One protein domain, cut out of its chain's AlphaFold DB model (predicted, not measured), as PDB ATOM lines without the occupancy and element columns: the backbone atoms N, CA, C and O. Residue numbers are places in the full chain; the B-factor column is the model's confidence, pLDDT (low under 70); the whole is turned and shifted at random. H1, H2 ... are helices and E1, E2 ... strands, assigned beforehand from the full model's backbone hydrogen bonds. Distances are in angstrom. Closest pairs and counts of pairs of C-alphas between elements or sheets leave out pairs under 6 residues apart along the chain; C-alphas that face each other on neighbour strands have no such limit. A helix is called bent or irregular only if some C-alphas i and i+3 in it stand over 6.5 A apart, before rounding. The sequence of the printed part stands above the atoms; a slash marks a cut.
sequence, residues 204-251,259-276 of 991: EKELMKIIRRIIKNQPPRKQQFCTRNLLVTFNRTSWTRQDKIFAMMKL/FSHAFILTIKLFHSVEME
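AT A GLANCE: This is residues 204 to 251 and 259 to 276 of the 991 residues of a protein of Apis cerana cerana (UniProt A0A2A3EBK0). Two long strands, E2 and E3, run side by side as a narrow antiparallel ribbon, with the short E1 beside part of E2 and H1 covering one face of this small sheet. H2 lies at one end of the ribbon and the short H3 at the other, the two helices whose centres are farthest from the mean of the C-alphas, at 19.1 A and 22.1 A, and residues 245 to 251, of which 245 to 250 belong to H2, stand free. The printed part has 66 residues with three named helices and three named strands, in the order H1 E1 E2 H2 E3 H3; the sheet runs E1, E2, E3, all antiparallel, and the class is mixed, helices and strands. The whole is loose, with a radius of gyration of the C-alphas of 14.1 A, and a rod in outline, spanning 44 by 21 by 19 A.

HOW THE PARTS SIT: H1, residues 204 to 216, is on one face of the sheet of E1, residues 224 to 226, E2, residues 230 to 238, and E3, residues 261 to 269: two layers, a helix on one face of a sheet. Its height over the sheet is 9.3 A. It lies over E2, where 7 of its C-alphas fall, and runs slantwise to the strands, at 37 degrees to E2 on the local plane. The closest C-alphas of H1 and E2 are those of Leu 207 and Leu 230, 7.5 A apart. H1 and E3 are near each other, with 7 pairs of C-alphas within 10 A. E1 and E2 form a hairpin, antiparallel at 160 degrees, with N 225 and O 232 within hydrogen-bond range at 2.9 A. E2 and E3 are antiparallel at 160 degrees; N 231 and O 268 are 2.9 A apart, and N 237 and O 262 also 2.9 A. H2, residues 241 to 250, is only just not on the sheet, with 4 pairs of C-alphas within 10 A. H3, residues 272 to 276, is not on it, and H2 and H3 are apart. Each O i to N i+4 pair is within hydrogen-bond range in H1 and H2; in H3 it is 0 of 1, beside 1 of 2 O i to N i+3 pairs.

IN THESE COORDINATES: H1 begins at C-alpha 204, (157.684, 104.137, 135.914), and is 18.0 A long. E1 has 3 residues and spans 6.4 A. E2 is 24.9 A long, H2 14.6 A and E3 25.4 A, E3 beginning at C-alpha 261, (141.186, 91.031, 124.524). H3, 7.7 A long, ends at C-alpha 276, (155.235, 123.212, 124.539); it is only just irregular, with C-alphas 273 and 276 6.53 A apart.

THE WHOLE: The two C-alphas farthest apart are those of Met 249 and Glu 276, at 44.9 A. Residues 252 to 258 are not printed, and C-alphas 251 and 259 are 12.8 A apart across the cut. Of the links that are printed whole, none is long. The mean pLDDT of the printed part is 83.7; residues 243 to 244, 247 to 251, 259 to 260 and 274 to 276 are under 70.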
ATOM      1  N   GLU A 204     158.343 105.396 135.523       90.56
ATOM      2  CA  GLU A 204     157.684 104.137 135.914       90.56
ATOM      3  C   GLU A 204     156.492 104.389 136.842       90.56
ATOM      4  O   GLU A 204     155.419 103.820 136.646       90.56
ATOM      5  N   LYS A 205     156.626 105.342 137.773       91.12
ATOM      6  CA  LYS A 205     155.523 105.801 138.631       91.12
ATOM      7  C   LYS A 205     154.399 106.494 137.841       91.12
ATOM      8  O   LYS A 205     153.247 106.420 138.260       91.12
ATOM      9  N   GLU A 206     154.692 107.138 136.708       93.38
ATOM     10  CA  GLU A 206     153.669 107.706 135.810       93.38
ATOM     11  C   GLU A 206     152.996 106.607 134.979       93.38
ATOM     12  O   GLU A 206     151.770 106.493 134.978       93.38
ATOM     13  N   LEU A 207     153.787 105.738 134.346       93.94
ATOM     14  CA  LEU A 207     153.297 104.621 133.539       93.94
ATOM     15  C   LEU A 207     152.412 103.674 134.358       93.94
ATOM     16  O   LEU A 207     151.336 103.297 133.902       93.94
ATOM     17  N   MET A 208     152.803 103.338 135.590       92.06
ATOM     18  CA  MET A 208     152.000 102.485 136.469       92.06
ATOM     19  C   MET A 208     150.709 103.170 136.941       92.06
ATOM     20  O   MET A 208     149.702 102.486 137.120       92.06
ATOM     21  N   LYS A 209     150.672 104.507 137.069       94.12
ATOM     22  CA  LYS A 209     149.414 105.251 137.283       94.12
ATOM     23  C   LYS A 209     148.495 105.164 136.058       94.12
ATOM     24  O   LYS A 209     147.300 104.927 136.227       94.12
ATOM     25  N   ILE A 210     149.037 105.284 134.842       93.81
ATOM     26  CA  ILE A 210     148.272 105.103 133.594       93.81
ATOM     27  C   ILE A 210     147.732 103.669 133.496       93.81
ATOM     28  O   ILE A 210     146.536 103.485 133.289       93.81
ATOM     29  N   ILE A 211     148.573 102.653 133.715       92.94
ATOM     30  CA  ILE A 211     148.179 101.235 133.674       92.94
ATOM     31  C   ILE A 211     147.072 100.945 134.697       92.94
ATOM     32  O   ILE A 211     146.049 100.372 134.331       92.94
ATOM     33  N   ARG A 212     147.208 101.406 135.949       92.19
ATOM     34  CA  ARG A 212     146.152 101.272 136.972       92.19
ATOM     35  C   ARG A 212     144.844 101.955 136.551       92.19
ATOM     36  O   ARG A 212     143.779 101.382 136.765       92.19
ATOM     37  N   ARG A 213     144.900 103.130 135.906       92.62
ATOM     38  CA  ARG A 213     143.711 103.831 135.380       92.62
ATOM     39  C   ARG A 213     143.034 103.056 134.243       92.62
ATOM     40  O   ARG A 213     141.813 102.964 134.245       92.62
ATOM     41  N   ILE A 214     143.813 102.474 133.329       91.94
ATOM     42  CA  ILE A 214     143.331 101.640 132.210       91.94
ATOM     43  C   ILE A 214     142.709 100.325 132.702       91.94
ATOM     44  O   ILE A 214     141.729  99.862 132.126       91.94
ATOM     45  N   ILE A 215     143.265  99.724 133.759       88.62
ATOM     46  CA  ILE A 215     142.722  98.505 134.375       88.62
ATOM     47  C   ILE A 215     141.416  98.808 135.120       88.62
ATOM     48  O   ILE A 215     140.446  98.079 134.938       88.62
ATOM     49  N   LYS A 216     141.367  99.887 135.921       91.44
ATOM     50  CA  LYS A 216     140.162 100.264 136.682       91.44
ATOM     51  C   LYS A 216     139.009 100.691 135.765       91.44
ATOM     52  O   LYS A 216     137.881 100.256 135.965       91.44
ATOM     53  N   ASN A 217     139.299 101.501 134.745       88.56
ATOM     54  CA  ASN A 217     138.317 101.995 133.783       88.56
ATOM     55  C   ASN A 217     138.808 101.662 132.364       88.56
ATOM     56  O   ASN A 217     139.616 102.409 131.809       88.56
ATOM     57  N   GLN A 218     138.325 100.562 131.769       87.38
ATOM     58  CA  GLN A 218     138.727 100.164 130.412       87.38
ATOM     59  C   GLN A 218     138.332 101.241 129.385       87.38
ATOM     60  O   GLN A 218     137.140 101.490 129.198       87.38
ATOM     61  N   PRO A 219     139.296 101.874 128.693       88.44
ATOM     62  CA  PRO A 219     139.000 103.000 127.820       88.44
ATOM     63  C   PRO A 219     138.521 102.574 126.419       88.44
ATOM     64  O   PRO A 219     138.825 101.465 125.958       88.44
ATOM     65  N   PRO A 220     137.820 103.465 125.689       86.69
ATOM     66  CA  PRO A 220     137.531 103.286 124.271       86.69
ATOM     67  C   PRO A 220     138.796 103.082 123.420       86.69
ATOM     68  O   PRO A 220     139.911 103.509 123.736       86.69
ATOM     69  N   ARG A 221     138.615 102.387 122.294       84.25
ATOM     70  CA  ARG A 221     139.697 101.968 121.392       84.25
ATOM     71  C   ARG A 221     140.423 103.189 120.803       84.25
ATOM     72  O   ARG A 221     139.773 104.076 120.266       84.25
ATOM     73  N   LYS A 222     141.764 103.175 120.834       88.06
ATOM     74  CA  LYS A 222     142.677 104.270 120.440       88.06
ATOM     75  C   LYS A 222     142.757 105.469 121.404       88.06
ATOM     76  O   LYS A 222     143.426 106.440 121.053       88.06
ATOM     77  N   GLN A 223     142.150 105.435 122.599       93.62
ATOM     78  CA  GLN A 223     142.327 106.534 123.562       93.62
ATOM     79  C   GLN A 223     143.809 106.728 123.924       93.62
ATOM     80  O   GLN A 223     144.552 105.764 124.121       93.62
ATOM     81  N   GLN A 224     144.230 107.987 124.034       95.06
ATOM     82  CA  GLN A 224     145.573 108.365 124.461       95.06
ATOM     83  C   GLN A 224     145.546 108.904 125.893       95.06
ATOM     84  O   GLN A 224     144.634 109.636 126.278       95.06
ATOM     85  N   PHE A 225     146.563 108.550 126.673       95.12
ATOM     86  CA  PHE A 225     146.798 109.049 128.023       95.12
ATOM     87  C   PHE A 225     148.086 109.862 128.020       95.12
ATOM     88  O   PHE A 225     149.161 109.304 127.813       95.12
ATOM     89  N   CYS A 226     147.973 111.168 128.239       94.50
ATOM     90  CA  CYS A 226     149.119 112.060 128.352       94.50
ATOM     91  C   CYS A 226     149.453 112.312 129.830       94.50
ATOM     92  O   CYS A 226     148.559 112.550 130.647       94.50
ATOM     93  N   THR A 227     150.736 112.278 130.167       94.56
ATOM     94  CA  THR A 227     151.317 112.844 131.390       94.56
ATOM     95  C   THR A 227     152.405 113.848 131.001       94.56
ATOM     96  O   THR A 227     152.630 114.102 129.821       94.56
ATOM     97  N   ARG A 228     153.105 114.433 131.982       91.44
ATOM     98  CA  ARG A 228     154.184 115.404 131.719       91.44
ATOM     99  C   ARG A 228     155.306 114.831 130.842       91.44
ATOM    100  O   ARG A 228     155.943 115.584 130.121       91.44
ATOM    101  N   ASN A 229     155.536 113.517 130.900       93.44
ATOM    102  CA  ASN A 229     156.683 112.871 130.258       93.44
ATOM    103  C   ASN A 229     156.313 111.736 129.282       93.44
ATOM    104  O   ASN A 229     157.162 111.303 128.498       93.44
ATOM    105  N   LEU A 230     155.069 111.235 129.314       95.81
ATOM    106  CA  LEU A 230     154.620 110.079 128.529       95.81
ATOM    107  C   LEU A 230     153.324 110.370 127.765       95.81
ATOM    108  O   LEU A 230     152.344 110.831 128.342       95.81
ATOM    109  N   LEU A 231     153.277 109.962 126.497       95.50
ATOM    110  CA  LEU A 231     152.036 109.717 125.769       95.50
ATOM    111  C   LEU A 231     151.853 108.206 125.611       95.50
ATOM    112  O   LEU A 231     152.644 107.546 124.937       95.50
ATOM    113  N   VAL A 232     150.814 107.650 126.227       95.19
ATOM    114  CA  VAL A 232     150.488 106.221 126.160       95.19
ATOM    115  C   VAL A 232     149.205 106.028 125.360       95.19
ATOM    116  O   VAL A 232     148.107 106.293 125.848       95.19
ATOM    117  N   THR A 233     149.334 105.543 124.129       94.69
ATOM    118  CA  THR A 233     148.192 105.195 123.272       94.69
ATOM    119  C   THR A 233     147.717 103.782 123.592       94.69
ATOM    120  O   THR A 233     148.463 102.816 123.421       94.69
ATOM    121  N   PHE A 234     146.463 103.653 124.019       94.06
ATOM    122  CA  PHE A 234     145.809 102.377 124.288       94.06
ATOM    123  C   PHE A 234     145.167 101.803 123.021       94.06
ATOM    124  O   PHE A 234     144.230 102.365 122.451       94.06
ATOM    125  N   ASN A 235     145.619 100.619 122.613       89.44
ATOM    126  CA  ASN A 235     145.038  99.851 121.520       89.44
ATOM    127  C   ASN A 235     144.497  98.509 122.027       89.44
ATOM    128  O   ASN A 235     145.233  97.534 122.189       89.44
ATOM    129  N   ARG A 236     143.172  98.441 122.216       84.31
ATOM    130  CA  ARG A 236     142.448  97.173 122.383       84.31
ATOM    131  C   ARG A 236     142.483  96.385 121.074       84.31
ATOM    132  O   ARG A 236     142.000  96.854 120.036       84.31
ATOM    133  N   THR A 237     143.028  95.178 121.151       81.81
ATOM    134  CA  THR A 237     143.074  94.184 120.075       81.81
ATOM    135  C   THR A 237     142.442  92.887 120.569       81.81
ATOM    136  O   THR A 237     142.601  92.505 121.725       81.81
ATOM    137  N   SER A 238     141.667  92.214 119.727       78.94
ATOM    138  CA  SER A 238     141.290  90.820 119.972       78.94
ATOM    139  C   SER A 238     142.540  89.955 119.831       78.94
ATOM    140  O   SER A 238     143.245  90.093 118.831       78.94
ATOM    141  N   TRP A 239     142.806  89.057 120.781       72.69
ATOM    142  CA  TRP A 239     143.911  88.103 120.634       72.69
ATOM    143  C   TRP A 239     143.663  87.207 119.417       72.69
ATOM    144  O   TRP A 239     142.571  86.637 119.297       72.69
ATOM    145  N   THR A 240     144.669  86.994 118.568       77.44
ATOM    146  CA  THR A 240     144.599  85.913 117.578       77.44
ATOM    147  C   THR A 240     144.635  84.553 118.281       77.44
ATOM    148  O   THR A 240     145.056  84.423 119.436       77.44
ATOM    149  N   ARG A 241     144.228  83.488 117.579       71.94
ATOM    150  CA  ARG A 241     144.332  82.114 118.100       71.94
ATOM    151  C   ARG A 241     145.780  81.740 118.455       71.94
ATOM    152  O   ARG A 241     145.987  80.987 119.403       71.94
ATOM    153  N   GLN A 242     146.763  82.290 117.737       77.12
ATOM    154  CA  GLN A 242     148.188  82.067 117.993       77.12
ATOM    155  C   GLN A 242     148.654  82.785 119.268       77.12
ATOM    156  O   GLN A 242     149.301  82.156 120.103       77.12
ATOM    157  N   ASP A 243     148.249  84.045 119.474       69.19
ATOM    158  CA  ASP A 243     148.578  84.800 120.692       69.19
ATOM    159  C   ASP A 243     148.064  84.081 121.945       69.19
ATOM    160  O   ASP A 243     148.793  83.951 122.931       69.19
ATOM    161  N   LYS A 244     146.816  83.577 121.899       69.81
ATOM    162  CA  LYS A 244     146.185  82.881 123.037       69.81
ATOM    163  C   LYS A 244     147.011  81.664 123.442       69.81
ATOM    164  O   LYS A 244     147.373  81.527 124.608       69.81
ATOM    165  N   ILE A 245     147.380  80.834 122.465       70.69
ATOM    166  CA  ILE A 245     148.240  79.664 122.674       70.69
ATOM    167  C   ILE A 245     149.611  80.093 123.223       70.69
ATOM    168  O   ILE A 245     150.092  79.497 124.185       70.69
ATOM    169  N   PHE A 246     150.225  81.145 122.672       72.38
ATOM    170  CA  PHE A 246     151.544  81.609 123.103       72.38
ATOM    171  C   PHE A 246     151.564  82.079 124.563       72.38
ATOM    172  O   PHE A 246     152.422  81.629 125.329       72.38
ATOM    173  N   ALA A 247     150.629  82.937 124.990       65.56
ATOM    174  CA  ALA A 247     150.635  83.400 126.377       65.56
ATOM    175  C   ALA A 247     150.135  82.334 127.355       65.56
ATOM    176  O   ALA A 247     150.723  82.233 128.424       65.56
ATOM    177  N   MET A 248     149.164  81.479 127.001       64.62
ATOM    178  CA  MET A 248     148.824  80.305 127.828       64.62
ATOM    179  C   MET A 248     150.041  79.383 128.021       64.62
ATOM    180  O   MET A 248     150.242  78.818 129.093       64.62
ATOM    181  N   MET A 249     150.902  79.261 127.006       65.62
ATOM    182  CA  MET A 249     152.125  78.463 127.088       65.62
ATOM    183  C   MET A 249     153.258  79.140 127.883       65.62
ATOM    184  O   MET A 249     154.128  78.434 128.402       65.62
ATOM    185  N   LYS A 250     153.256  80.478 128.003       67.94
ATOM    186  CA  LYS A 250     154.235  81.267 128.780       67.94
ATOM    187  C   LYS A 250     153.809  81.526 130.228       67.94
ATOM    188  O   LYS A 250     154.622  81.351 131.131       67.94
ATOM    189  N   LEU A 251     152.558  81.910 130.459       68.38
ATOM    190  CA  LEU A 251     151.956  82.215 131.762       68.38
ATOM    191  C   LEU A 251     151.470  80.922 132.441       68.38
ATOM    192  O   LEU A 251     150.324  80.800 132.846       68.38
ATOM    193  N   PHE A 259     141.197  86.007 129.051       60.72
ATOM    194  CA  PHE A 259     140.594  87.259 128.598       60.72
ATOM    195  C   PHE A 259     140.690  87.402 127.074       60.72
ATOM    196  O   PHE A 259     141.767  87.356 126.485       60.72
ATOM    197  N   SER A 260     139.550  87.617 126.420       64.06
ATOM    198  CA  SER A 260     139.428  87.619 124.956       64.06
ATOM    199  C   SER A 260     140.146  88.782 124.251       64.06
ATOM    200  O   SER A 260     140.281  88.768 123.024       64.06
ATOM    201  N   HIS A 261     140.628  89.770 125.010       74.50
ATOM    202  CA  HIS A 261     141.186  91.031 124.524       74.50
ATOM    203  C   HIS A 261     142.563  91.324 125.123       74.50
ATOM    204  O   HIS A 261     142.795  91.105 126.310       74.50
ATOM    205  N   ALA A 262     143.475  91.799 124.279       81.00
ATOM    206  CA  ALA A 262     144.808  92.256 124.628       81.00
ATOM    207  C   ALA A 262     144.849  93.785 124.545       81.00
ATOM    208  O   ALA A 262     144.197  94.407 123.696       81.00
ATOM    209  N   PHE A 263     145.640  94.394 125.422       85.56
ATOM    210  CA  PHE A 263     145.794  95.840 125.503       85.56
ATOM    211  C   PHE A 263     147.233  96.204 125.143       85.56
ATOM    212  O   PHE A 263     148.149  96.050 125.947       85.56
ATOM    213  N   ILE A 264     147.434  96.659 123.906       88.06
ATOM    214  CA  ILE A 264     148.733  97.138 123.435       88.06
ATOM    215  C   ILE A 264     148.870  98.596 123.874       88.06
ATOM    216  O   ILE A 264     148.037  99.432 123.519       88.06
ATOM    217  N   LEU A 265     149.915  98.895 124.647       93.12
ATOM    218  CA  LEU A 265     150.233 100.243 125.115       93.12
ATOM    219  C   LEU A 265     151.437 100.779 124.337       93.12
ATOM    220  O   LEU A 265     152.575 100.387 124.593       93.12
ATOM    221  N   THR A 266     151.196 101.678 123.383       92.62
ATOM    222  CA  THR A 266     152.274 102.357 122.652       92.62
ATOM    223  C   THR A 266     152.721 103.572 123.458       92.62
ATOM    224  O   THR A 266     151.979 104.543 123.561       92.62
ATOM    225  N   ILE A 267     153.921 103.512 124.035       94.75
ATOM    226  CA  ILE A 267     154.483 104.567 124.889       94.75
ATOM    227  C   ILE A 267     155.438 105.433 124.054       94.75
ATOM    228  O   ILE A 267     156.506 104.959 123.668       94.75
ATOM    229  N   LYS A 268     155.088 106.701 123.803       94.12
ATOM    230  CA  LYS A 268     156.032 107.735 123.345       94.12
ATOM    231  C   LYS A 268     156.524 108.522 124.567       94.12
ATOM    232  O   LYS A 268     155.724 108.967 125.384       94.12
ATOM    233  N   LEU A 269     157.839 108.695 124.672       93.44
ATOM    234  CA  LEU A 269     158.472 109.634 125.601       93.44
ATOM    235  C   LEU A 269     158.495 111.032 124.976       93.44
ATOM    236  O   LEU A 269     158.828 111.157 123.796       93.44
ATOM    237  N   PHE A 270     158.203 112.064 125.762       88.69
ATOM    238  CA  PHE A 270     158.510 113.444 125.389       88.69
ATOM    239  C   PHE A 270     159.833 113.872 126.024       88.69
ATOM    240  O   PHE A 270     160.076 113.616 127.202       88.69
ATOM    241  N   HIS A 271     160.672 114.563 125.254       81.06
ATOM    242  CA  HIS A 271     161.670 115.456 125.839       81.06
ATOM    243  C   HIS A 271     160.973 116.789 126.137       81.06
ATOM    244  O   HIS A 271     160.126 117.204 125.348       81.06
ATOM    245  N   SER A 272     161.325 117.469 127.231       71.06
ATOM    246  CA  SER A 272     160.653 118.703 127.693       71.06
ATOM    247  C   SER A 272     160.379 119.727 126.579       71.06
ATOM    248  O   SER A 272     159.260 120.216 126.450       71.06
ATOM    249  N   VAL A 273     161.376 119.960 125.721       70.19
ATOM    250  CA  VAL A 273     161.346 120.900 124.585       70.19
ATOM    251  C   VAL A 273     160.285 120.557 123.521       70.19
ATOM    252  O   VAL A 273     159.775 121.456 122.859       70.19
ATOM    253  N   GLU A 274     159.896 119.284 123.354       64.25
ATOM    254  CA  GLU A 274     158.798 118.923 122.437       64.25
ATOM    255  C   GLU A 274     157.412 119.279 123.000       64.25
ATOM    256  O   GLU A 274     156.459 119.381 122.225       64.25
ATOM    257  N   MET A 275     157.244 119.408 124.323       60.72
ATOM    258  CA  MET A 275     155.902 119.429 124.913       60.72
ATOM    259  C   MET A 275     155.156 120.734 124.614       60.72
ATOM    260  O   MET A 275     153.997 120.688 124.205       60.72
ATOM    261  N   GLU A 276     155.826 121.880 124.741       64.06
ATOM    262  CA  GLU A 276     155.235 123.212 124.539       64.06
ATOM    263  C   GLU A 276     154.700 123.386 123.106       64.06
ATOM    264  O   GLU A 276     153.545 123.761 122.905       64.06
TER     265      GLU A 276